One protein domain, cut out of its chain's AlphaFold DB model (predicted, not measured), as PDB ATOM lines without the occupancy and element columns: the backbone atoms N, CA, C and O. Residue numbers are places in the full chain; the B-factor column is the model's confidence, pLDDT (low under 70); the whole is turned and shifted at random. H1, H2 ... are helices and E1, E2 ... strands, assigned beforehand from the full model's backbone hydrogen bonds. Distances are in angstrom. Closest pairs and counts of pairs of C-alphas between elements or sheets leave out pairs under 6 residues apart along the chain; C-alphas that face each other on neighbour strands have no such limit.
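Overview. This is residues 23 to 206 of the 415 residues of an uncharacterized protein of Zavarzinia aquatilis (UniProt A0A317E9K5). What does the model look like? A twisted five-strand sheet makes the middle, with H1 over one face, H4 over the other, and long H5 beside edge strand E6. A small hairpin, E1 and E2, sits by the first residues of H1, away from that sheet. What is it built of? The printed part has 184 residues with five named helices and seven named strands, in the order E1 E2 H1 E3 H2 E4 H3 E5 H4 E6 E7 H5; the class is mixed, helices and strands. The large sheet, order E3 E4 E5 E7 E6, is mixed, and E1 and E2 are antiparallel. The whole is compact, with a radius of gyration of the C-alphas of 15.7 A and spans of 43 by 39 by 29 A.

Along the chain. Where are the strands? The large sheet has E3, residues 55 to 57, E4, 82 to 85, E5, 108 to 111, E7, 161 to 167, 19.1 A long, and E6, 147 to 154, 19.4 A long. E1 is residues 23 to 25, from C-alpha 23 at (-10.297, 59.968, 3.533), and E2 is 28 to 31. Where are the helices? H1 is residues 32 to 48, 24.8 A, H2 65 to 68, H3 95 to 100, H4 135 to 144, 14.2 A, and H5 181 to 204, 33.6 A, ending at C-alpha 204 (12.441, 60.911, -21.662).

Arrangement. How are the strands joined? N 84 and O 56 of parallel E3 and E4 are 2.9 A apart, N 83 and O 108 of parallel E4 and E5 2.8 A, N 109 and O 165 of antiparallel E5 and E7 2.9 A, and N 162 and O 153 of the hairpin E6 and E7 2.8 A, each within hydrogen-bond range. In strand-helix-strand units, parallel neighbour strands with a helix between, E3, H2, E4 cross over left-handed and E4, H3, E5 right-handed; E5, H4, E6 is a split unit, E7 lying between its strands, and right-handed. Where are the helices? In three layers, helices on both faces of a sheet, H1 is 7.3 A over the sheet, over E7, and H4 is 6.2 A over it on the opposite face; H2 and H3 only graze the sheet. H5 stands at the sheet's level, with the C-alphas of Cys 152 in E6 and Ser 192 closest at 4.9 A. In H1, H3, H4 and H5 every O i to N i+4 pair is within hydrogen-bond range; H2 is too short for one.

Size, cuts and confidence. How large is it? The two C-alphas farthest apart, of Gly 77 and Ala 205, are 47.7 A apart, and the printed part has no cut. Which links are long? Those from H2 to E4, E5 to H4 and E7 to H5. Where is confidence low? pLDDT is under 70 at residues 23 to 44, 61 to 78, 120 to 127, 156 to 157 and 205 to 206.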
ATOM      1  N   VAL A  23      -9.671  61.207   3.059       49.97
ATOM      2  CA  VAL A  23     -10.297  59.968   3.533       49.97
ATOM      3  C   VAL A  23      -9.960  59.791   5.012       49.97
ATOM      4  O   VAL A  23      -8.836  60.071   5.426       49.97
ATOM      5  N   GLN A  24     -10.941  59.346   5.802       49.03
ATOM      6  CA  GLN A  24     -10.732  58.970   7.200       49.03
ATOM      7  C   GLN A  24     -10.465  57.466   7.308       49.03
ATOM      8  O   GLN A  24     -11.363  56.679   7.016       49.03
ATOM      9  N   ILE A  25      -9.273  57.053   7.749       46.41
ATOM     10  CA  ILE A  25      -8.937  55.635   7.981       46.41
ATOM     11  C   ILE A  25      -8.309  55.508   9.366       46.41
ATOM     12  O   ILE A  25      -7.322  56.169   9.662       46.41
ATOM     13  N   GLY A  26      -8.895  54.692  10.248       41.56
ATOM     14  CA  GLY A  26      -8.334  54.446  11.585       41.56
ATOM     15  C   GLY A  26      -8.209  55.685  12.489       41.56
ATOM     16  O   GLY A  26      -7.403  55.668  13.413       41.56
ATOM     17  N   GLY A  27      -8.987  56.747  12.233       44.09
ATOM     18  CA  GLY A  27      -8.943  58.012  12.984       44.09
ATOM     19  C   GLY A  27      -8.068  59.111  12.370       44.09
ATOM     20  O   GLY A  27      -7.899  60.155  12.999       44.09
ATOM     21  N   TYR A  28      -7.535  58.897  11.164       43.19
ATOM     22  CA  TYR A  28      -6.607  59.811  10.500       43.19
ATOM     23  C   TYR A  28      -7.151  60.391   9.197       43.19
ATOM     24  O   TYR A  28      -7.918  59.729   8.507       43.19
ATOM     25  N   THR A  29      -6.712  61.605   8.843       47.34
ATOM     26  CA  THR A  29      -7.158  62.369   7.666       47.34
ATOM     27  C   THR A  29      -6.090  62.324   6.568       47.34
ATOM     28  O   THR A  29      -5.123  63.075   6.634       47.34
ATOM     29  N   MET A  30      -6.264  61.488   5.542       55.31
ATOM     30  CA  MET A  30      -5.294  61.345   4.442       55.31
ATOM     31  C   MET A  30      -5.801  61.944   3.135       55.31
ATOM     32  O   MET A  30      -6.971  61.772   2.811       55.31
ATOM     33  N   ASN A  31      -4.929  62.526   2.305       64.38
ATOM     34  CA  ASN A  31      -5.272  62.746   0.896       64.38
ATOM     35  C   ASN A  31      -5.532  61.384   0.215       64.38
ATOM     36  O   ASN A  31      -4.773  60.428   0.398       64.38
ATOM     37  N   ARG A  32      -6.593  61.288  -0.593       64.06
ATOM     38  CA  ARG A  32      -6.960  60.080  -1.349       64.06
ATOM     39  C   ARG A  32      -5.796  59.467  -2.149       64.06
ATOM     40  O   ARG A  32      -5.720  58.244  -2.229       64.06
ATOM     41  N   ARG A  33      -4.872  60.270  -2.702       61.50
ATOM     42  CA  ARG A  33      -3.671  59.768  -3.409       61.50
ATOM     43  C   ARG A  33      -2.749  58.964  -2.487       61.50
ATOM     44  O   ARG A  33      -2.307  57.883  -2.865       61.50
ATOM     45  N   THR A  34      -2.505  59.466  -1.279       62.78
ATOM     46  CA  THR A  34      -1.682  58.804  -0.253       62.78
ATOM     47  C   THR A  34      -2.319  57.480   0.180       62.78
ATOM     48  O   THR A  34      -1.629  56.469   0.278       62.78
ATOM     49  N   SER A  35      -3.649  57.452   0.330       64.81
ATOM     50  CA  SER A  35      -4.407  56.233   0.654       64.81
ATOM     51  C   SER A  35      -4.313  55.158  -0.438       64.81
ATOM     52  O   SER A  35      -4.092  53.991  -0.136       64.81
ATOM     53  N   LEU A  36      -4.437  55.536  -1.713       63.53
ATOM     54  CA  LEU A  36      -4.387  54.583  -2.832       63.53
ATOM     55  C   LEU A  36      -2.973  54.047  -3.087       63.53
ATOM     56  O   LEU A  36      -2.800  52.881  -3.453       63.53
ATOM     57  N   LEU A  37      -1.950  54.877  -2.861       64.50
ATOM     58  CA  LEU A  37      -0.563  54.419  -2.852       64.50
ATOM     59  C   LEU A  37      -0.340  53.392  -1.736       64.50
ATOM     60  O   LEU A  37       0.286  52.362  -1.970       64.50
ATOM     61  N   ARG A  38      -0.895  53.649  -0.547       67.31
ATOM     62  CA  ARG A  38      -0.807  52.747   0.603       67.31
ATOM     63  C   ARG A  38      -1.414  51.381   0.304       67.31
ATOM     64  O   ARG A  38      -0.732  50.381   0.501       67.31
ATOM     65  N   GLU A  39      -2.631  51.344  -0.227       66.94
ATOM     66  CA  GLU A  39      -3.295  50.101  -0.649       66.94
ATOM     67  C   GLU A  39      -2.480  49.358  -1.717       66.94
ATOM     68  O   GLU A  39      -2.245  48.161  -1.603       66.94
ATOM     69  N   SER A  40      -1.929  50.074  -2.700       65.44
ATOM     70  CA  SER A  40      -1.113  49.444  -3.746       65.44
ATOM     71  C   SER A  40       0.178  48.825  -3.194       65.44
ATOM     72  O   SER A  40       0.571  47.740  -3.614       65.44
ATOM     73  N   VAL A  41       0.861  49.502  -2.263       68.69
ATOM     74  CA  VAL A  41       2.079  48.984  -1.616       68.69
ATOM     75  C   VAL A  41       1.748  47.806  -0.693       68.69
ATOM     76  O   VAL A  41       2.505  46.837  -0.680       68.69
ATOM     77  N   CYS A  42       0.620  47.856   0.028       68.69
ATOM     78  CA  CYS A  42       0.070  46.735   0.801       68.69
ATOM     79  C   CYS A  42      -0.131  45.496  -0.060       68.69
ATOM     80  O   CYS A  42       0.405  44.440   0.262       68.69
ATOM     81  N   ASP A  43      -0.907  45.638  -1.135       69.44
ATOM     82  CA  ASP A  43      -1.286  44.530  -2.005       69.44
ATOM     83  C   ASP A  43      -0.042  43.888  -2.609       69.44
ATOM     84  O   ASP A  43       0.101  42.667  -2.612       69.44
ATOM     85  N   LEU A  44       0.910  44.722  -3.035       66.69
ATOM     86  CA  LEU A  44       2.197  44.263  -3.536       66.69
ATOM     87  C   LEU A  44       2.982  43.506  -2.461       66.69
ATOM     88  O   LEU A  44       3.379  42.368  -2.698       66.69
ATOM     89  N   ALA A  45       3.173  44.087  -1.276       73.06
ATOM     90  CA  ALA A  45       3.900  43.441  -0.184       73.06
ATOM     91  C   ALA A  45       3.256  42.108   0.238       73.06
ATOM     92  O   ALA A  45       3.961  41.124   0.457       73.06
ATOM     93  N   ALA A  46       1.924  42.058   0.302       72.50
ATOM     94  CA  ALA A  46       1.164  40.858   0.627       72.50
ATOM     95  C   ALA A  46       1.268  39.775  -0.459       72.50
ATOM     96  O   ALA A  46       1.165  38.589  -0.144       72.50
ATOM     97  N   GLU A  47       1.472  40.160  -1.722       73.00
ATOM     98  CA  GLU A  47       1.564  39.216  -2.833       73.00
ATOM     99  C   GLU A  47       2.914  38.485  -2.888       73.00
ATOM    100  O   GLU A  47       2.939  37.307  -3.245       73.00
ATOM    101  N   PHE A  48       4.028  39.141  -2.529       77.75
ATOM    102  CA  PHE A  48       5.362  38.547  -2.712       77.75
ATOM    103  C   PHE A  48       6.188  38.290  -1.454       77.75
ATOM    104  O   PHE A  48       7.195  37.582  -1.545       77.75
ATOM    105  N   LEU A  49       5.809  38.818  -0.287       83.56
ATOM    106  CA  LEU A  49       6.526  38.501   0.946       83.56
ATOM    107  C   LEU A  49       6.014  37.186   1.554       83.56
ATOM    108  O   LEU A  49       4.807  37.032   1.765       83.56
ATOM    109  N   PRO A  50       6.901  36.229   1.881       83.56
ATOM    110  CA  PRO A  50       6.493  35.037   2.606       83.56
ATOM    111  C   PRO A  50       5.948  35.408   3.991       83.56
ATOM    112  O   PRO A  50       6.389  36.358   4.640       83.56
ATOM    113  N   LYS A  51       4.977  34.626   4.464       84.06
ATOM    114  CA  LYS A  51       4.432  34.784   5.816       84.06
ATOM    115  C   LYS A  51       5.468  34.376   6.861       84.06
ATOM    116  O   LYS A  51       6.204  33.414   6.655       84.06
ATOM    117  N   GLY A  52       5.440  35.052   8.008       84.12
ATOM    118  CA  GLY A  52       6.261  34.702   9.170       84.12
ATOM    119  C   GLY A  52       7.675  35.286   9.180       84.12
ATOM    120  O   GLY A  52       8.450  34.877  10.035       84.12
ATOM    121  N   LEU A  53       7.999  36.220   8.278       86.69
ATOM    122  CA  LEU A  53       9.255  36.971   8.353       86.69
ATOM    123  C   LEU A  53       9.332  37.792   9.644       86.69
ATOM    124  O   LEU A  53       8.346  38.422  10.036       86.69
ATOM    125  N   ALA A  54      10.516  37.851  10.251       88.31
ATOM    126  CA  ALA A  54      10.819  38.798  11.317       88.31
ATOM    127  C   ALA A  54      11.017  40.204  10.727       88.31
ATOM    128  O   ALA A  54      12.026  40.484  10.065       88.31
ATOM    129  N   VAL A  55      10.031  41.082  10.941       87.19
ATOM    130  CA  VAL A  55       9.987  42.416  10.329       87.19
ATOM    131  C   VAL A  55      10.289  43.521  11.333       87.19
ATOM    132  O   VAL A  55       9.573  43.694  12.319       87.19
ATOM    133  N   LEU A  56      11.285  44.346  11.010       87.94
ATOM    134  CA  LEU A  56      11.524  45.624  11.670       87.94
ATOM    135  C   LEU A  56      10.878  46.753  10.863       87.94
ATOM    136  O   LEU A  56      11.327  47.092   9.770       87.94
ATOM    137  N   ASP A  57       9.850  47.379  11.421       87.69
ATOM    138  CA  ASP A  57       9.169  48.492  10.769       87.69
ATOM    139  C   ASP A  57       9.798  49.845  11.143       87.69
ATOM    140  O   ASP A  57       9.832  50.250  12.307       87.69
ATOM    141  N   ARG A  58      10.332  50.537  10.138       88.00
ATOM    142  CA  ARG A  58      10.952  51.871  10.197       88.00
ATOM    143  C   ARG A  58      10.235  52.864   9.279       88.00
ATOM    144  O   ARG A  58      10.791  53.903   8.910       88.00
ATOM    145  N   SER A  59       9.011  52.534   8.893       83.56
ATOM    146  CA  SER A  59       8.148  53.406   8.111       83.56
ATOM    147  C   SER A  59       7.787  54.649   8.930       83.56
ATOM    148  O   SER A  59       7.655  54.590  10.155       83.56
ATOM    149  N   THR A  60       7.674  55.795   8.267       73.38
ATOM    150  CA  THR A  60       7.326  57.072   8.904       73.38
ATOM    151  C   THR A  60       5.920  57.499   8.504       73.38
ATOM    152  O   THR A  60       5.359  57.038   7.511       73.38
ATOM    153  N   GLY A  61       5.305  58.347   9.330       69.19
ATOM    154  CA  GLY A  61       3.908  58.736   9.159       69.19
ATOM    155  C   GLY A  61       2.935  57.585   9.433       69.19
ATOM    156  O   GLY A  61       3.173  56.721  10.275       69.19
ATOM    157  N   GLU A  62       1.813  57.579   8.721       62.62
ATOM    158  CA  GLU A  62       0.707  56.627   8.898       62.62
ATOM    159  C   GLU A  62       0.903  55.311   8.107       62.62
ATOM    160  O   GLU A  62      -0.067  54.646   7.738       62.62
ATOM    161  N   TRP A  63       2.160  54.924   7.854       65.06
ATOM    162  CA  TRP A  63       2.568  53.805   6.991       65.06
ATOM    163  C   TRP A  63       3.138  52.553   7.695       65.06
ATOM    164  O   TRP A  63       3.954  51.872   7.074       65.06
ATOM    165  N   PRO A  64       2.794  52.189   8.948       67.06
ATOM    166  CA  PRO A  64       3.372  50.977   9.513       67.06
ATOM    167  C   PRO A  64       2.874  49.741   8.744       67.06
ATOM    168  O   PRO A  64       1.676  49.436   8.748       67.06
ATOM    169  N   LEU A  65       3.805  49.013   8.119       67.00
ATOM    170  CA  LEU A  65       3.596  47.724   7.458       67.00
ATOM    171  C   LEU A  65       2.920  46.722   8.408       67.00
ATOM    172  O   LEU A  65       2.056  45.949   7.997       67.00
ATOM    173  N   ALA A  66       3.254  46.793   9.697       62.28
ATOM    174  CA  ALA A  66       2.625  46.005  10.755       62.28
ATOM    175  C   ALA A  66       1.102  46.209  10.861       62.28
ATOM    176  O   ALA A  66       0.363  45.266  11.126       62.28
ATOM    177  N   ALA A  67       0.622  47.437  10.647       57.16
ATOM    178  CA  ALA A  67      -0.810  47.741  10.641       57.16
ATOM    179  C   ALA A  67      -1.480  47.400   9.299       57.16
ATOM    180  O   ALA A  67      -2.698  47.469   9.180       57.16
ATOM    181  N   MET A  68      -0.674  47.094   8.282       62.19
ATOM    182  CA  MET A  68      -1.079  46.891   6.894       62.19
ATOM    183  C   MET A  68      -1.193  45.406   6.522       62.19
ATOM    184  O   MET A  68      -1.923  45.082   5.592       62.19
ATOM    185  N   ILE A  69      -0.509  44.505   7.239       63.69
ATOM    186  CA  ILE A  69      -0.561  43.058   6.995       63.69
ATOM    187  C   ILE A  69      -0.913  42.330   8.298       63.69
ATOM    188  O   ILE A  69      -0.044  42.046   9.117       63.69
ATOM    189  N   GLU A  70      -2.187  41.956   8.464       55.19
ATOM    190  CA  GLU A  70      -2.709  41.265   9.663       55.19
ATOM    191  C   GLU A  70      -2.007  39.925   9.982       55.19
ATOM    192  O   GLU A  70      -2.152  39.387  11.077       55.19
ATOM    193  N   SER A  71      -1.243  39.365   9.035       54.84
ATOM    194  CA  SER A  71      -0.603  38.049   9.150       54.84
ATOM    195  C   SER A  71       0.907  38.059   9.411       54.84
ATOM    196  O   SER A  71       1.513  36.985   9.372       54.84
ATOM    197  N   VAL A  72       1.537  39.218   9.624       56.16
ATOM    198  CA  VAL A  72       2.980  39.291   9.910       56.16
ATOM    199  C   VAL A  72       3.186  39.545  11.406       56.16
ATOM    200  O   VAL A  72       2.871  40.636  11.882       56.16
ATOM    201  N   PRO A  73       3.689  38.564  12.179       54.56
ATOM    202  CA  PRO A  73       4.067  38.815  13.560       54.56
ATOM    203  C   PRO A  73       5.236  39.806  13.581       54.56
ATOM    204  O   PRO A  73       6.306  39.533  13.044       54.56
ATOM    205  N   VAL A  74       5.024  40.970  14.194       54.78
ATOM    206  CA  VAL A  74       6.106  41.919  14.475       54.78
ATOM    207  C   VAL A  74       6.871  41.377  15.673       54.78
ATOM    208  O   VAL A  74       6.464  41.573  16.818       54.78
ATOM    209  N   ASP A  75       7.937  40.633  15.402       53.22
ATOM    210  CA  ASP A  75       8.878  40.210  16.429       53.22
ATOM    211  C   ASP A  75      10.034  41.214  16.500       53.22
ATOM    212  O   ASP A  75      10.652  41.549  15.492       53.22
ATOM    213  N   PHE A  76      10.323  41.693  17.708       55.59
ATOM    214  CA  PHE A  76      11.489  42.533  18.001       55.59
ATOM    215  C   PHE A  76      12.704  41.684  18.417       55.59
ATOM    216  O   PHE A  76      13.594  42.178  19.111       55.59
ATOM    217  N   GLY A  77      12.713  40.398  18.051       58.03
ATOM    218  CA  GLY A  77      13.810  39.467  18.286       58.03
ATOM    219  C   GLY A  77      15.147  39.929  17.692       58.03
ATOM    220  O   GLY A  77      15.226  40.865  16.901       58.03
ATOM    221  N   GLU A  78      16.231  39.253  18.082       69.69
ATOM    222  CA  GLU A  78      17.607  39.627  17.706       69.69
ATOM    223  C   GLU A  78      17.895  39.515  16.194       69.69
ATOM    224  O   GLU A  78      18.880  40.073  15.712       69.69
ATOM    225  N   THR A  79      17.047  38.814  15.436       83.88
ATOM    226  CA  THR A  79      17.215  38.570  13.998       83.88
ATOM    227  C   THR A  79      16.148  39.299  13.186       83.88
ATOM    228  O   THR A  79      14.967  38.978  13.292       83.88
ATOM    229  N   VAL A  80      16.568  40.245  12.341       89.56
ATOM    230  CA  VAL A  80      15.696  40.986  11.413       89.56
ATOM    231  C   VAL A  80      15.913  40.473   9.989       89.56
ATOM    232  O   VAL A  80      17.004  40.614   9.433       89.56
ATOM    233  N   GLU A  81      14.868  39.909   9.385       92.12
ATOM    234  CA  GLU A  81      14.901  39.363   8.018       92.12
ATOM    235  C   GLU A  81      14.431  40.381   6.972       92.12
ATOM    236  O   GLU A  81      14.851  40.342   5.810       92.12
ATOM    237  N   LEU A  82      13.563  41.308   7.383       92.69
ATOM    238  CA  LEU A  82      13.036  42.369   6.534       92.69
ATOM    239  C   LEU A  82      12.920  43.675   7.316       92.69
ATOM    240  O   LEU A  82      12.341  43.719   8.399       92.69
ATOM    241  N   VAL A  83      13.403  44.763   6.727       92.69
ATOM    242  CA  VAL A  83      13.113  46.119   7.193       92.69
ATOM    243  C   VAL A  83      12.053  46.740   6.299       92.69
ATOM    244  O   VAL A  83      12.239  46.838   5.088       92.69
ATOM    245  N   ALA A  84      10.947  47.181   6.890       91.19
ATOM    246  CA  ALA A  84       9.963  47.995   6.191       91.19
ATOM    247  C   ALA A  84      10.335  49.472   6.333       91.19
ATOM    248  O   ALA A  84      10.534  49.971   7.436       91.19
ATOM    249  N   PHE A  85      10.457  50.168   5.212       88.75
ATOM    250  CA  PHE A  85      10.895  51.557   5.125       88.75
ATOM    251  C   PHE A  85       9.937  52.343   4.217       88.75
ATOM    252  O   PHE A  85      10.335  52.968   3.233       88.75
ATOM    253  N   LEU A  86       8.636  52.230   4.500       85.75
ATOM    254  CA  LEU A  86       7.573  52.817   3.689       85.75
ATOM    255  C   LEU A  86       7.393  54.299   4.031       85.75
ATOM    256  O   LEU A  86       7.343  54.672   5.202       85.75
ATOM    257  N   GLY A  87       7.336  55.149   3.003       76.88
ATOM    258  CA  GLY A  87       7.169  56.595   3.171       76.88
ATOM    259  C   GLY A  87       8.340  57.307   3.856       76.88
ATOM    260  O   GLY A  87       8.213  58.480   4.165       76.88
ATOM    261  N   SER A  88       9.467  56.632   4.107       83.69
ATOM    262  CA  SER A  88      10.643  57.206   4.786       83.69
ATOM    263  C   SER A  88      11.777  57.587   3.826       83.69
ATOM    264  O   SER A  88      12.671  58.353   4.188       83.69
ATOM    265  N   THR A  89      11.760  57.066   2.598       86.44
ATOM    266  CA  THR A  89      12.807  57.251   1.579       86.44
ATOM    267  C   THR A  89      13.039  58.714   1.202       86.44
ATOM    268  O   THR A  89      14.173  59.148   0.992       86.44
ATOM    269  N   GLU A  90      11.960  59.481   1.144       85.38
ATOM    270  CA  GLU A  90      11.901  60.883   0.738       85.38
ATOM    271  C   GLU A  90      12.341  61.826   1.855       85.38
ATOM    272  O   GLU A  90      12.731  62.960   1.579       85.38
ATOM    273  N   PHE A  91      12.261  61.374   3.108       86.94
ATOM    274  CA  PHE A  91      12.521  62.170   4.307       86.94
ATOM    275  C   PHE A  91      13.937  61.968   4.854       86.94
ATOM    276  O   PHE A  91      14.395  62.759   5.677       86.94
ATOM    277  N   ALA A  92      14.643  60.932   4.395       89.44
ATOM    278  CA  ALA A  92      16.018  60.676   4.789       89.44
ATOM    279  C   ALA A  92      16.962  61.768   4.249       89.44
ATOM    280  O   ALA A  92      17.036  62.011   3.043       89.44
ATOM    281  N   ASP A  93      17.730  62.395   5.145       89.88
ATOM    282  CA  ASP A  93      18.746  63.383   4.756       89.88
ATOM    283  C   ASP A  93      19.899  62.719   3.977       89.88
ATOM    284  O   ASP A  93      20.389  63.277   2.992       89.88
ATOM    285  N   ASP A  94      20.285  61.506   4.385       94.25
ATOM    286  CA  ASP A  94      21.207  60.606   3.684       94.25
ATOM    287  C   ASP A  94      20.583  59.203   3.627       94.25
ATOM    288  O   ASP A  94      20.672  58.415   4.576       94.25
ATOM    289  N   LEU A  95      19.918  58.902   2.507       94.62
ATOM    290  CA  LEU A  95      19.244  57.623   2.318       94.62
ATOM    291  C   LEU A  95      20.226  56.451   2.395       94.62
ATOM    292  O   LEU A  95      19.939  55.485   3.092       94.62
ATOM    293  N   ALA A  96      21.387  56.518   1.739       96.69
ATOM    294  CA  ALA A  96      22.273  55.359   1.731       96.69
ATOM    295  C   ALA A  96      22.900  55.079   3.098       96.69
ATOM    296  O   ALA A  96      23.051  53.915   3.450       96.69
ATOM    297  N   ALA A  97      23.250  56.116   3.872       95.62
ATOM    298  CA  ALA A  97      23.711  55.923   5.247       95.62
ATOM    299  C   ALA A  97      22.611  55.274   6.099       95.62
ATOM    300  O   ALA A  97      22.866  54.286   6.778       95.62
ATOM    301  N   THR A  98      21.373  55.762   5.967       94.38
ATOM    302  CA  THR A  98      20.210  55.203   6.674       94.38
ATOM    303  C   THR A  98      19.965  53.737   6.309       94.38
ATOM    304  O   THR A  98      19.725  52.913   7.182       94.38
ATOM    305  N   LEU A  99      20.042  53.381   5.022       95.06
ATOM    306  CA  LEU A  99      19.891  51.994   4.574       95.06
ATOM    307  C   LEU A  99      21.069  51.114   5.026       95.06
ATOM    308  O   LEU A  99      20.869  49.948   5.360       95.06
ATOM    309  N   ALA A 100      22.289  51.657   5.065       94.31
ATOM    310  CA  ALA A 100      23.482  50.929   5.495       94.31
ATOM    311  C   ALA A 100      23.440  50.526   6.981       94.31
ATOM    312  O   ALA A 100      24.046  49.515   7.337       94.31
ATOM    313  N   ASP A 101      22.694  51.246   7.826       92.88
ATOM    314  CA  ASP A 101      22.485  50.881   9.236       92.88
ATOM    315  C   ASP A 101      21.718  49.556   9.402       92.88
ATOM    316  O   ASP A 101      21.807  48.909  10.445       92.88
ATOM    317  N   PHE A 102      20.991  49.119   8.369       91.38
ATOM    318  CA  PHE A 102      20.247  47.855   8.355       91.38
ATOM    319  C   PHE A 102      20.999  46.708   7.678       91.38
ATOM    320  O   PHE A 102      20.437  45.629   7.478       91.38
ATOM    321  N   ARG A 103      22.262  46.926   7.302       87.56
ATOM    322  CA  ARG A 103      23.034  45.965   6.520       87.56
ATOM    323  C   ARG A 103      23.346  44.708   7.329       87.56
ATOM    324  O   ARG A 103      24.289  44.676   8.115       87.56
ATOM    325  N   GLY A 104      22.588  43.652   7.059       84.56
ATOM    326  CA  GLY A 104      22.851  42.279   7.478       84.56
ATOM    327  C   GLY A 104      22.979  41.348   6.265       84.56
ATOM    328  O   GLY A 104      22.480  41.689   5.191       84.56
ATOM    329  N   PRO A 105      23.640  40.184   6.403       77.62
ATOM    330  CA  PRO A 105      23.801  39.228   5.301       77.62
ATOM    331  C   PRO A 105      22.454  38.718   4.759       77.62
ATOM    332  O   PRO A 105      22.306  38.561   3.552       77.62
ATOM    333  N   ALA A 106      21.443  38.592   5.624       88.06
ATOM    334  CA  ALA A 106      20.111  38.088   5.283       88.06
ATOM    335  C   ALA A 106      18.982  39.122   5.485       88.06
ATOM    336  O   ALA A 106      17.815  38.750   5.603       88.06
ATOM    337  N   THR A 107      19.302  40.421   5.552       94.25
ATOM    338  CA  THR A 107      18.303  41.468   5.829       94.25
ATOM    339  C   THR A 107      17.893  42.179   4.545       94.25
ATOM    340  O   THR A 107      18.654  42.978   4.000       94.25
ATOM    341  N   ALA A 108      16.679  41.907   4.069       95.19
ATOM    342  CA  ALA A 108      16.074  42.619   2.946       95.19
ATOM    343  C   ALA A 108      15.458  43.953   3.396       95.19
ATOM    344  O   ALA A 108      15.161  44.146   4.576       95.19
ATOM    345  N   ILE A 109      15.213  44.868   2.455       95.00
ATOM    346  CA  ILE A 109      14.482  46.116   2.718       95.00
ATOM    347  C   ILE A 109      13.308  46.230   1.750       95.00
ATOM    348  O   ILE A 109      13.491  46.152   0.539       95.00
ATOM    349  N   LEU A 110      12.107  46.463   2.273       93.50
ATOM    350  CA  LEU A 110      10.950  46.886   1.491       93.50
ATOM    351  C   LEU A 110      10.765  48.393   1.674       93.50
ATOM    352  O   LEU A 110      10.592  48.856   2.796       93.50
ATOM    353  N   CYS A 111      10.755  49.159   0.592       92.56
ATOM    354  CA  CYS A 111      10.536  50.606   0.638       92.56
ATOM    355  C   CYS A 111       9.567  51.062  -0.456       92.56
ATOM    356  O   CYS A 111       9.266  50.304  -1.379       92.56
ATOM    357  N   ALA A 112       9.063  52.293  -0.342       89.75
ATOM    358  CA  ALA A 112       8.106  52.852  -1.294       89.75
ATOM    359  C   ALA A 112       8.548  54.228  -1.820       89.75
ATOM    360  O   ALA A 112       7.984  55.237  -1.396       89.75
ATOM    361  N   PRO A 113       9.568  54.286  -2.700       90.81
ATOM    362  CA  PRO A 113      10.072  55.551  -3.204       90.81
ATOM    363  C   PRO A 113       9.136  56.210  -4.229       90.81
ATOM    364  O   PRO A 113       8.478  55.551  -5.039       90.81
ATOM    365  N   TYR A 114       9.174  57.536  -4.274       86.25
ATOM    366  CA  TYR A 114       8.670  58.360  -5.365       86.25
ATOM    367  C   TYR A 114       9.743  58.518  -6.442       86.25
ATOM    368  O   TYR A 114      10.714  59.268  -6.294       86.25
ATOM    369  N   LEU A 115       9.530  57.809  -7.548       87.44
ATOM    370  CA  LEU A 115      10.422  57.772  -8.695       87.44
ATOM    371  C   LEU A 115       9.889  58.687  -9.795       87.44
ATOM    372  O   LEU A 115       8.935  58.376 -10.507       87.44
ATOM    373  N   VAL A 116      10.502  59.855  -9.898       83.44
ATOM    374  CA  VAL A 116      10.255  60.855 -10.928       83.44
ATOM    375  C   VAL A 116      11.387  60.862 -11.940       83.44
ATOM    376  O   VAL A 116      12.208  59.964 -11.974       83.44
ATOM    377  N   GLY A 117      11.422  61.843 -12.824       75.88
ATOM    378  CA  GLY A 117      12.372  61.858 -13.937       75.88
ATOM    379  C   GLY A 117      13.115  63.156 -13.972       75.88
ATOM    380  O   GLY A 117      14.315  63.164 -14.214       75.88
ATOM    381  N   THR A 118      12.439  64.218 -13.546       76.94
ATOM    382  CA  THR A 118      13.099  65.385 -12.992       76.94
ATOM    383  C   THR A 118      12.701  65.512 -11.520       76.94
ATOM    384  O   THR A 118      11.527  65.739 -11.223       76.94
ATOM    385  N   PRO A 119      13.648  65.409 -10.571       72.38
ATOM    386  CA  PRO A 119      13.391  65.618  -9.142       72.38
ATOM    387  C   PRO A 119      12.711  66.949  -8.776       72.38
ATOM    388  O   PRO A 119      12.153  67.061  -7.691       72.38
ATOM    389  N   GLY A 120      12.746  67.948  -9.666       68.81
ATOM    390  CA  GLY A 120      12.080  69.241  -9.481       68.81
ATOM    391  C   GLY A 120      10.619  69.309  -9.944       68.81
ATOM    392  O   GLY A 120       9.977  70.324  -9.692       68.81
ATOM    393  N   ASP A 121      10.093  68.271 -10.605       64.31
ATOM    394  CA  ASP A 121       8.757  68.308 -11.227       64.31
ATOM    395  C   ASP A 121       7.615  68.010 -10.244       64.31
ATOM    396  O   ASP A 121       6.451  68.267 -10.555       64.31
ATOM    397  N   LEU A 122       7.917  67.480  -9.054       63.94
ATOM    398  CA  LEU A 122       6.907  67.287  -8.018       63.94
ATOM    399  C   LEU A 122       6.887  68.475  -7.054       63.94
ATOM    400  O   LEU A 122       7.926  68.801  -6.470       63.94
ATOM    401  N   PRO A 123       5.716  69.095  -6.810       54.75
ATOM    402  CA  PRO A 123       5.573  69.951  -5.646       54.75
ATOM    403  C   PRO A 123       5.868  69.107  -4.402       54.75
ATOM    404  O   PRO A 123       5.438  67.959  -4.317       54.75
ATOM    405  N   ILE A 124       6.623  69.676  -3.459       57.47
ATOM    406  CA  ILE A 124       6.852  69.109  -2.124       57.47
ATOM    407  C   ILE A 124       5.479  68.730  -1.558       57.47
ATOM    408  O   ILE A 124       4.707  69.616  -1.197       57.47
ATOM    409  N   LEU A 125       5.149  67.432  -1.557       60.22
ATOM    410  CA  LEU A 125       3.791  66.989  -1.227       60.22
ATOM    411  C   LEU A 125       3.511  67.150   0.271       60.22
ATOM    412  O   LEU A 125       2.365  67.352   0.657       60.22
ATOM    413  N   GLU A 126       4.555  67.104   1.107       63.66
ATOM    414  CA  GLU A 126       4.435  67.168   2.563       63.66
ATOM    415  C   GLU A 126       5.604  67.920   3.220       63.66
ATOM    416  O   GLU A 126       6.737  67.946   2.728       63.66
ATOM    417  N   THR A 127       5.338  68.535   4.376       69.50
ATOM    418  CA  THR A 127       6.373  69.231   5.155       69.50
ATOM    419  C   THR A 127       7.410  68.227   5.653       69.50
ATOM    420  O   THR A 127       7.071  67.280   6.349       69.50
ATOM    421  N   GLY A 128       8.685  68.462   5.334       72.25
ATOM    422  CA  GLY A 128       9.788  67.576   5.720       72.25
ATOM    423  C   GLY A 128      10.277  66.660   4.601       72.25
ATOM    424  O   GLY A 128      11.371  66.118   4.731       72.25
ATOM    425  N   TRP A 129       9.547  66.560   3.487       79.94
ATOM    426  CA  TRP A 129      10.015  65.871   2.287       79.94
ATOM    427  C   TRP A 129      11.330  66.503   1.811       79.94
ATOM    428  O   TRP A 129      11.405  67.711   1.563       79.94
ATOM    429  N   ARG A 130      12.389  65.697   1.717       78.81
ATOM    430  CA  ARG A 130      13.744  66.145   1.369       78.81
ATOM    431  C   ARG A 130      14.082  65.923  -0.095       78.81
ATOM    432  O   ARG A 130      14.742  66.775  -0.687       78.81
ATOM    433  N   ARG A 131      13.695  64.777  -0.668       84.00
ATOM    434  CA  ARG A 131      14.153  64.349  -1.999       84.00
ATOM    435  C   ARG A 131      13.083  63.602  -2.784       84.00
ATOM    436  O   ARG A 131      12.352  62.795  -2.228       84.00
ATOM    437  N   ALA A 132      13.052  63.829  -4.091       82.56
ATOM    438  CA  ALA A 132      12.469  62.915  -5.066       82.56
ATOM    439  C   ALA A 132      13.614  62.332  -5.905       82.56
ATOM    440  O   ALA A 132      14.648  62.985  -6.076       82.56
ATOM    441  N   TYR A 133      13.456  61.116  -6.412       89.69
ATOM    442  CA  TYR A 133      14.541  60.414  -7.096       89.69
ATOM    443  C   TYR A 133      14.179  60.142  -8.547       89.69
ATOM    444  O   TYR A 133      13.024  59.858  -8.835       89.69
ATOM    445  N   THR A 134      15.164  60.148  -9.449       91.12
ATOM    446  CA  THR A 134      15.043  59.301 -10.644       91.12
ATOM    447  C   THR A 134      15.285  57.848 -10.279       91.12
ATOM    448  O   THR A 134      15.880  57.572  -9.233       91.12
ATOM    449  N   PHE A 135      14.848  56.905 -11.115       92.25
ATOM    450  CA  PHE A 135      15.140  55.494 -10.860       92.25
ATOM    451  C   PHE A 135      16.654  55.241 -10.761       92.25
ATOM    452  O   PHE A 135      17.102  54.513  -9.877       92.25
ATOM    453  N   GLU A 136      17.456  55.895 -11.603       94.50
ATOM    454  CA  GLU A 136      18.919  55.812 -11.582       94.50
ATOM    455  C   GLU A 136      19.499  56.405 -10.299       94.50
ATOM    456  O   GLU A 136      20.352  55.783  -9.669       94.50
ATOM    457  N   ALA A 137      19.030  57.590  -9.892       94.31
ATOM    458  CA  ALA A 137      19.502  58.245  -8.676       94.31
ATOM    459  C   ALA A 137      19.156  57.421  -7.426       94.31
ATOM    460  O   ALA A 137      20.007  57.233  -6.561       94.31
ATOM    461  N   PHE A 138      17.934  56.887  -7.354       95.62
ATOM    462  CA  PHE A 138      17.515  55.983  -6.284       95.62
ATOM    463  C   PHE A 138      18.374  54.716  -6.260       95.62
ATOM    464  O   PHE A 138      18.924  54.360  -5.219       95.62
ATOM    465  N   SER A 139      18.553  54.070  -7.415       96.25
ATOM    466  CA  SER A 139      19.361  52.853  -7.531       96.25
ATOM    467  C   SER A 139      20.808  53.094  -7.107       96.25
ATOM    468  O   SER A 139      21.371  52.279  -6.386       96.25
ATOM    469  N   ALA A 140      21.402  54.236  -7.465       96.81
ATOM    470  CA  ALA A 140      22.754  54.596  -7.044       96.81
ATOM    471  C   ALA A 140      22.881  54.764  -5.517       96.81
ATOM    472  O   ALA A 140      23.874  54.326  -4.932       96.81
ATOM    473  N   GLU A 141      21.883  55.358  -4.855       97.25
ATOM    474  CA  GLU A 141      21.855  55.473  -3.389       97.25
ATOM    475  C   GLU A 141      21.711  54.098  -2.718       97.25
ATOM    476  O   GLU A 141      22.444  53.780  -1.778       97.25
ATOM    477  N   VAL A 142      20.834  53.239  -3.245       97.25
ATOM    478  CA  VAL A 142      20.668  51.846  -2.795       97.25
ATOM    479  C   VAL A 142      21.971  51.053  -2.956       97.25
ATOM    480  O   VAL A 142      22.395  50.344  -2.040       97.25
ATOM    481  N   GLU A 143      22.660  51.207  -4.086       96.81
ATOM    482  CA  GLU A 143      23.947  50.553  -4.333       96.81
ATOM    483  C   GLU A 143      25.041  51.040  -3.385       96.81
ATOM    484  O   GLU A 143      25.814  50.227  -2.867       96.81
ATOM    485  N   ARG A 144      25.086  52.348  -3.099       96.88
ATOM    486  CA  ARG A 144      26.012  52.933  -2.118       96.88
ATOM    487  C   ARG A 144      25.785  52.368  -0.713       96.88
ATOM    488  O   ARG A 144      26.755  52.180   0.017       96.88
ATOM    489  N   ALA A 145      24.541  52.037  -0.366       96.25
ATOM    490  CA  ALA A 145      24.190  51.364   0.886       96.25
ATOM    491  C   ALA A 145      24.555  49.870   0.904       96.25
ATOM    492  O   ALA A 145      24.531  49.235   1.958       96.25
ATOM    493  N   GLY A 146      24.909  49.290  -0.248       96.19
ATOM    494  CA  GLY A 146      25.251  47.878  -0.356       96.19
ATOM    495  C   GLY A 146      24.130  46.950  -0.772       96.19
ATOM    496  O   GLY A 146      24.274  45.739  -0.590       96.19
ATOM    497  N   TYR A 147      23.054  47.507  -1.303       97.19
ATOM    498  CA  TYR A 147      21.877  46.786  -1.744       97.19
ATOM    499  C   TYR A 147      21.758  46.823  -3.271       97.19
ATOM    500  O   TYR A 147      22.524  47.489  -3.969       97.19
ATOM    501  N   GLN A 148      20.794  46.085  -3.798       96.44
ATOM    502  CA  GLN A 148      20.345  46.148  -5.183       96.44
ATOM    503  C   GLN A 148      18.818  46.112  -5.220       96.44
ATOM    504  O   GLN A 148      18.192  45.429  -4.409       96.44
ATOM    505  N   VAL A 149      18.222  46.832  -6.167       96.62
ATOM    506  CA  VAL A 149      16.776  46.790  -6.412       96.62
ATOM    507  C   VAL A 149      16.471  45.534  -7.230       96.62
ATOM    508  O   VAL A 149      16.847  45.465  -8.397       96.62
ATOM    509  N   VAL A 150      15.804  44.540  -6.637       95.56
ATOM    510  CA  VAL A 150      15.448  43.290  -7.345       95.56
ATOM    511  C   VAL A 150      14.002  43.269  -7.825       95.56
ATOM    512  O   VAL A 150      13.681  42.626  -8.822       95.56
ATOM    513  N   VAL A 151      13.128  44.003  -7.137       93.62
ATOM    514  CA  VAL A 151      11.739  44.228  -7.534       93.62
ATOM    515  C   VAL A 151      11.458  45.719  -7.411       93.62
ATOM    516  O   VAL A 151      11.845  46.344  -6.428       93.62
ATOM    517  N   CYS A 152      10.789  46.282  -8.409       93.06
ATOM    518  CA  CYS A 152      10.320  47.659  -8.462       93.06
ATOM    519  C   CYS A 152       8.998  47.690  -9.228       93.06
ATOM    520  O   CYS A 152       8.977  47.577 -10.458       93.06
ATOM    521  N   VAL A 153       7.893  47.839  -8.504       87.56
ATOM    522  CA  VAL A 153       6.554  47.855  -9.091       87.56
ATOM    523  C   VAL A 153       5.919  49.219  -8.895       87.56
ATOM    524  O   VAL A 153       5.705  49.657  -7.770       87.56
ATOM    525  N   PHE A 154       5.595  49.880  -9.998       84.62
ATOM    526  CA  PHE A 154       4.919  51.170  -9.999       84.62
ATOM    527  C   PHE A 154       3.432  51.003  -9.719       84.62
ATOM    528  O   PHE A 154       2.779  50.082 -10.227       84.62
ATOM    529  N   THR A 155       2.887  51.942  -8.955       77.50
ATOM    530  CA  THR A 155       1.443  52.035  -8.756       77.50
ATOM    531  C   THR A 155       0.736  52.505 -10.021       77.50
ATOM    532  O   THR A 155       1.311  53.174 -10.880       77.50
ATOM    533  N   ALA A 156      -0.549  52.166 -10.151       65.50
ATOM    534  CA  ALA A 156      -1.345  52.576 -11.306       65.50
ATOM    535  C   ALA A 156      -1.528  54.103 -11.403       65.50
ATOM    536  O   ALA A 156      -1.849  54.610 -12.475       65.50
ATOM    537  N   GLN A 157      -1.346  54.825 -10.293       63.31
ATOM    538  CA  GLN A 157      -1.745  56.225 -10.156       63.31
ATOM    539  C   GLN A 157      -0.593  57.230 -10.138       63.31
ATOM    540  O   GLN A 157      -0.852  58.423  -9.978       63.31
ATOM    541  N   GLY A 158       0.665  56.814 -10.305       70.06
ATOM    542  CA  GLY A 158       1.731  57.807 -10.298       70.06
ATOM    543  C   GLY A 158       3.161  57.290 -10.196       70.06
ATOM    544  O   GLY A 158       3.424  56.111 -10.424       70.06
ATOM    545  N   PRO A 159       4.096  58.204  -9.873       76.31
ATOM    546  CA  PRO A 159       5.535  57.933  -9.832       76.31
ATOM    547  C   PRO A 159       5.966  57.058  -8.651       76.31
ATOM    548  O   PRO A 159       7.118  56.647  -8.574       76.31
ATOM    549  N   ALA A 160       5.071  56.786  -7.709       82.38
ATOM    550  CA  ALA A 160       5.408  55.985  -6.554       82.38
ATOM    551  C   ALA A 160       5.478  54.495  -6.912       82.38
ATOM    552  O   ALA A 160       4.623  53.963  -7.637       82.38
ATOM    553  N   ALA A 161       6.509  53.837  -6.391       88.06
ATOM    554  CA  ALA A 161       6.795  52.431  -6.617       88.06
ATOM    555  C   ALA A 161       7.018  51.708  -5.289       88.06
ATOM    556  O   ALA A 161       7.489  52.310  -4.334       88.06
ATOM    557  N   ALA A 162       6.707  50.416  -5.235       89.62
ATOM    558  CA  ALA A 162       7.166  49.525  -4.177       89.62
ATOM    559  C   ALA A 162       8.455  48.837  -4.638       89.62
ATOM    560  O   ALA A 162       8.482  48.228  -5.714       89.62
ATOM    561  N   CYS A 163       9.507  48.916  -3.829       93.56
ATOM    562  CA  CYS A 163      10.814  48.354  -4.138       93.56
ATOM    563  C   CYS A 163      11.252  47.345  -3.073       93.56
ATOM    564  O   CYS A 163      11.285  47.673  -1.887       93.56
ATOM    565  N   LEU A 164      11.646  46.145  -3.510       94.88
ATOM    566  CA  LEU A 164      12.360  45.175  -2.679       94.88
ATOM    567  C   LEU A 164      13.856  45.297  -2.964       94.88
ATOM    568  O   LEU A 164      14.300  45.143  -4.108       94.88
ATOM    569  N   LEU A 165      14.619  45.569  -1.913       96.25
ATOM    570  CA  LEU A 165      16.063  45.703  -1.938       96.25
ATOM    571  C   LEU A 165      16.682  44.479  -1.269       96.25
ATOM    572  O   LEU A 165      16.348  44.163  -0.125       96.25
ATOM    573  N   LEU A 166      17.608  43.819  -1.959       95.69
ATOM    574  CA  LEU A 166      18.392  42.724  -1.387       95.69
ATOM    575  C   LEU A 166      19.843  43.164  -1.187       95.69
ATOM    576  O   LEU A 166      20.342  43.963  -1.986       95.69
ATOM    577  N   PRO A 167      20.538  42.667  -0.152       95.81
ATOM    578  CA  PRO A 167      21.977  42.848  -0.029       95.81
ATOM    579  C   PRO A 167      22.709  42.382  -1.298       95.81
ATOM    580  O   PRO A 167      22.308  41.427  -1.961       95.81
ATOM    581  N   ARG A 168      23.808  43.059  -1.653       90.88
ATOM    582  CA  ARG A 168      24.706  42.595  -2.731       90.88
ATOM    583  C   ARG A 168      25.598  41.430  -2.313       90.88
ATOM    584  O   ARG A 168      26.104  40.719  -3.176       90.88
ATOM    585  N   ALA A 169      25.857  41.294  -1.014       84.75
ATOM    586  CA  ALA A 169      26.517  40.111  -0.490       84.75
ATOM    587  C   ALA A 169      25.519  38.958  -0.575       84.75
ATOM    588  O   ALA A 169      24.413  39.078  -0.053       84.75
ATOM    589  N   ASP A 170      25.900  37.900  -1.279       78.94
ATOM    590  CA  ASP A 170      25.047  36.732  -1.435       78.94
ATOM    591  C   ASP A 170      25.160  35.862  -0.180       78.94
ATOM    592  O   ASP A 170      26.258  35.446   0.197       78.94
ATOM    593  N   ASP A 171      24.030  35.645   0.481       88.19
ATOM    594  CA  ASP A 171      23.872  34.687   1.566       88.19
ATOM    595  C   ASP A 171      22.971  33.575   1.035       88.19
ATOM    596  O   ASP A 171      21.773  33.788   0.849       88.19
ATOM    597  N   GLU A 172      23.552  32.407   0.749       90.06
ATOM    598  CA  GLU A 172      22.837  31.259   0.174       90.06
ATOM    599  C   GLU A 172      21.676  30.787   1.066       90.06
ATOM    600  O   GLU A 172      20.702  30.222   0.563       90.06
ATOM    601  N   ASP A 173      21.740  31.058   2.374       91.62
ATOM    602  CA  ASP A 173      20.711  30.664   3.330       91.62
ATOM    603  C   ASP A 173      19.564  31.679   3.431       91.62
ATOM    604  O   ASP A 173      18.563  31.395   4.103       91.62
ATOM    605  N   ALA A 174      19.650  32.830   2.763       93.94
ATOM    606  CA  ALA A 174      18.640  33.874   2.854       93.94
ATOM    607  C   ALA A 174      17.258  33.428   2.343       93.94
ATOM    608  O   ALA A 174      17.113  32.626   1.415       93.94
ATOM    609  N   TRP A 175      16.198  33.977   2.947       93.19
ATOM    610  CA  TRP A 175      14.820  33.550   2.677       93.19
ATOM    611  C   TRP A 175      14.400  33.748   1.215       93.19
ATOM    612  O   TRP A 175      13.600  32.967   0.701       93.19
ATOM    613  N   TRP A 176      14.959  34.746   0.527       93.44
ATOM    614  CA  TRP A 176      14.646  35.046  -0.872       93.44
ATOM    615  C   TRP A 176      15.172  34.006  -1.864       93.44
ATOM    616  O   TRP A 176      14.716  33.989  -3.003       93.44
ATOM    617  N   HIS A 177      16.073  33.112  -1.448       93.56
ATOM    618  CA  HIS A 177      16.522  31.974  -2.262       93.56
ATOM    619  C   HIS A 177      15.640  30.733  -2.092       93.56
ATOM    620  O   HIS A 177      15.759  29.764  -2.842       93.56
ATOM    621  N   ARG A 178      14.725  30.745  -1.119       91.62
ATOM    622  CA  ARG A 178      13.855  29.610  -0.804       91.62
ATOM    623  C   ARG A 178      12.538  29.729  -1.570       91.62
ATOM    624  O   ARG A 178      11.968  30.811  -1.695       91.62
ATOM    625  N   SER A 179      12.018  28.610  -2.068       87.88
ATOM    626  CA  SER A 179      10.657  28.572  -2.624       87.88
ATOM    627  C   SER A 179       9.632  28.766  -1.487       87.88
ATOM    628  O   SER A 179       9.835  28.213  -0.401       87.88
ATOM    629  N   PRO A 180       8.554  29.555  -1.684       88.81
ATOM    630  CA  PRO A 180       8.118  30.181  -2.943       88.81
ATOM    631  C   PRO A 180       8.655  31.605  -3.194       88.81
ATOM    632  O   PRO A 180       8.328  32.211  -4.216       88.81
ATOM    633  N   ALA A 181       9.460  32.167  -2.287       89.44
ATOM    634  CA  ALA A 181       9.946  33.542  -2.400       89.44
ATOM    635  C   ALA A 181      10.807  33.756  -3.655       89.44
ATOM    636  O   ALA A 181      10.566  34.707  -4.395       89.44
ATOM    637  N   ALA A 182      11.735  32.838  -3.943       91.06
ATOM    638  CA  ALA A 182      12.603  32.916  -5.122       91.06
ATOM    639  C   ALA A 182      11.812  32.989  -6.440       91.06
ATOM    640  O   ALA A 182      12.061  33.857  -7.274       91.06
ATOM    641  N   GLU A 183      10.813  32.115  -6.604       88.94
ATOM    642  CA  GLU A 183       9.943  32.080  -7.789       88.94
ATOM    643  C   GLU A 183       9.160  33.388  -7.937       88.94
ATOM    644  O   GLU A 183       9.024  33.935  -9.033       88.94
ATOM    645  N   THR A 184       8.675  33.920  -6.816       85.81
ATOM    646  CA  THR A 184       7.903  35.160  -6.819       85.81
ATOM    647  C   THR A 184       8.785  36.354  -7.172       85.81
ATOM    648  O   THR A 184       8.412  37.151  -8.033       85.81
ATOM    649  N   ILE A 185       9.983  36.446  -6.588       90.81
ATOM    650  CA  ILE A 185      10.972  37.484  -6.907       90.81
ATOM    651  C   ILE A 185      11.383  37.409  -8.379       90.81
ATOM    652  O   ILE A 185      11.479  38.451  -9.019       90.81
ATOM    653  N   GLU A 186      11.553  36.219  -8.959       89.50
ATOM    654  CA  GLU A 186      11.864  36.067 -10.387       89.50
ATOM    655  C   GLU A 186      10.736  36.619 -11.280       89.50
ATOM    656  O   GLU A 186      10.977  37.431 -12.183       89.50
ATOM    657  N   VAL A 187       9.482  36.232 -11.012       85.62
ATOM    658  CA  VAL A 187       8.306  36.709 -11.761       85.62
ATOM    659  C   VAL A 187       8.167  38.229 -11.653       85.62
ATOM    660  O   VAL A 187       7.940  38.922 -12.656       85.62
ATOM    661  N   TYR A 188       8.327  38.759 -10.443       87.62
ATOM    662  CA  TYR A 188       8.221  40.184 -10.170       87.62
ATOM    663  C   TYR A 188       9.408  40.981 -10.699       87.62
ATOM    664  O   TYR A 188       9.204  42.093 -11.188       87.62
ATOM    665  N   GLY A 189      10.614  40.420 -10.711       90.25
ATOM    666  CA  GLY A 189      11.796  41.018 -11.327       90.25
ATOM    667  C   GLY A 189      11.575  41.262 -12.819       90.25
ATOM    668  O   GLY A 189      11.726  42.386 -13.295       90.25
ATOM    669  N   TYR A 190      11.049  40.268 -13.543       84.50
ATOM    670  CA  TYR A 190      10.701  40.435 -14.960       84.50
ATOM    671  C   TYR A 190       9.622  41.509 -15.192       84.50
ATOM    672  O   TYR A 190       9.681  42.288 -16.151       84.50
ATOM    673  N   ARG A 191       8.608  41.574 -14.318       83.31
ATOM    674  CA  ARG A 191       7.593  42.640 -14.365       83.31
ATOM    675  C   ARG A 191       8.221  44.012 -14.103       83.31
ATOM    676  O   ARG A 191       7.866  44.965 -14.799       83.31
ATOM    677  N   SER A 192       9.151  44.084 -13.157       89.31
ATOM    678  CA  SER A 192       9.849  45.303 -12.744       89.31
ATOM    679  C   SER A 192      10.665  45.884 -13.888       89.31
ATOM    680  O   SER A 192      10.464  47.041 -14.235       89.31
ATOM    681  N   GLU A 193      11.483  45.073 -14.569       87.75
ATOM    682  CA  GLU A 193      12.264  45.506 -15.739       87.75
ATOM    683  C   GLU A 193      11.383  46.178 -16.802       87.75
ATOM    684  O   GLU A 193      11.708  47.242 -17.332       87.75
ATOM    685  N   ARG A 194      10.215  45.586 -17.089       81.62
ATOM    686  CA  ARG A 194       9.268  46.133 -18.069       81.62
ATOM    687  C   ARG A 194       8.633  47.439 -17.605       81.62
ATOM    688  O   ARG A 194       8.386  48.311 -18.437       81.62
ATOM    689  N   GLN A 195       8.312  47.557 -16.319       84.19
ATOM    690  CA  GLN A 195       7.718  48.775 -15.777       84.19
ATOM    691  C   GLN A 195       8.740  49.907 -15.660       84.19
ATOM    692  O   GLN A 195       8.405  51.026 -16.028       84.19
ATOM    693  N   ILE A 196       9.980  49.615 -15.258       86.56
ATOM    694  CA  ILE A 196      11.090  50.576 -15.250       86.56
ATOM    695  C   ILE A 196      11.351  51.077 -16.668       86.56
ATOM    696  O   ILE A 196      11.307  52.279 -16.897       86.56
ATOM    697  N   ALA A 197      11.524  50.185 -17.651       83.50
ATOM    698  CA  ALA A 197      11.742  50.598 -19.041       83.50
ATOM    699  C   ALA A 197      10.601  51.487 -19.563       83.50
ATOM    700  O   ALA A 197      10.834  52.484 -20.240       83.50
ATOM    701  N   LYS A 198       9.353  51.154 -19.210       78.38
ATOM    702  CA  LYS A 198       8.186  51.976 -19.539       78.38
ATOM    703  C   LYS A 198       8.233  53.344 -18.850       78.38
ATOM    704  O   LYS A 198       7.896  54.339 -19.484       78.38
ATOM    705  N   HIS A 199       8.609  53.380 -17.573       79.88
ATOM    706  CA  HIS A 199       8.743  54.611 -16.805       79.88
ATOM    707  C   HIS A 199       9.796  55.525 -17.433       79.88
ATOM    708  O   HIS A 199       9.473  56.662 -17.745       79.88
ATOM    709  N   LEU A 200      10.989  55.005 -17.732       81.50
ATOM    710  CA  LEU A 200      12.080  55.769 -18.345       81.50
ATOM    711  C   LEU A 200      11.711  56.325 -19.725       81.50
ATOM    712  O   LEU A 200      11.967  57.490 -20.007       81.50
ATOM    713  N   LEU A 201      11.026  55.544 -20.566       75.75
ATOM    714  CA  LEU A 201      10.517  56.054 -21.845       75.75
ATOM    715  C   LEU A 201       9.501  57.190 -21.657       75.75
ATOM    716  O   LEU A 201       9.483  58.139 -22.437       75.75
ATOM    717  N   ALA A 202       8.652  57.106 -20.627       70.12
ATOM    718  CA  ALA A 202       7.724  58.184 -20.292       70.12
ATOM    719  C   ALA A 202       8.476  59.432 -19.809       70.12
ATOM    720  O   ALA A 202       8.175  60.541 -20.245       70.12
ATOM    721  N   THR A 203       9.487  59.249 -18.959       72.56
ATOM    722  CA  THR A 203      10.378  60.307 -18.479       72.56
ATOM    723  C   THR A 203      11.044  61.059 -19.622       72.56
ATOM    724  O   THR A 203      10.927  62.279 -19.699       72.56
ATOM    725  N   GLU A 204      11.706  60.338 -20.529       73.62
ATOM    726  CA  GLU A 204      12.441  60.911 -21.662       73.62
ATOM    727  C   GLU A 204      11.528  61.684 -22.617       73.62
ATOM    728  O   GLU A 204      11.922  62.708 -23.173       73.62
ATOM    729  N   ALA A 205      10.287  61.227 -22.779       64.94
ATOM    730  CA  ALA A 205       9.289  61.901 -23.596       64.94
ATOM    731  C   ALA A 205       8.630  63.113 -22.893       64.94
ATOM    732  O   ALA A 205       7.749  63.744 -23.475       64.94
ATOM    733  N   GLY A 206       9.043  63.456 -21.664       68.12
ATOM    734  CA  GLY A 206       8.492  64.577 -20.894       68.12
ATOM    735  C   GLY A 206       7.080  64.319 -20.365       68.12
ATOM    736  O   GLY A 206       6.318  65.253 -20.129       68.12
TER     737      GLY A 206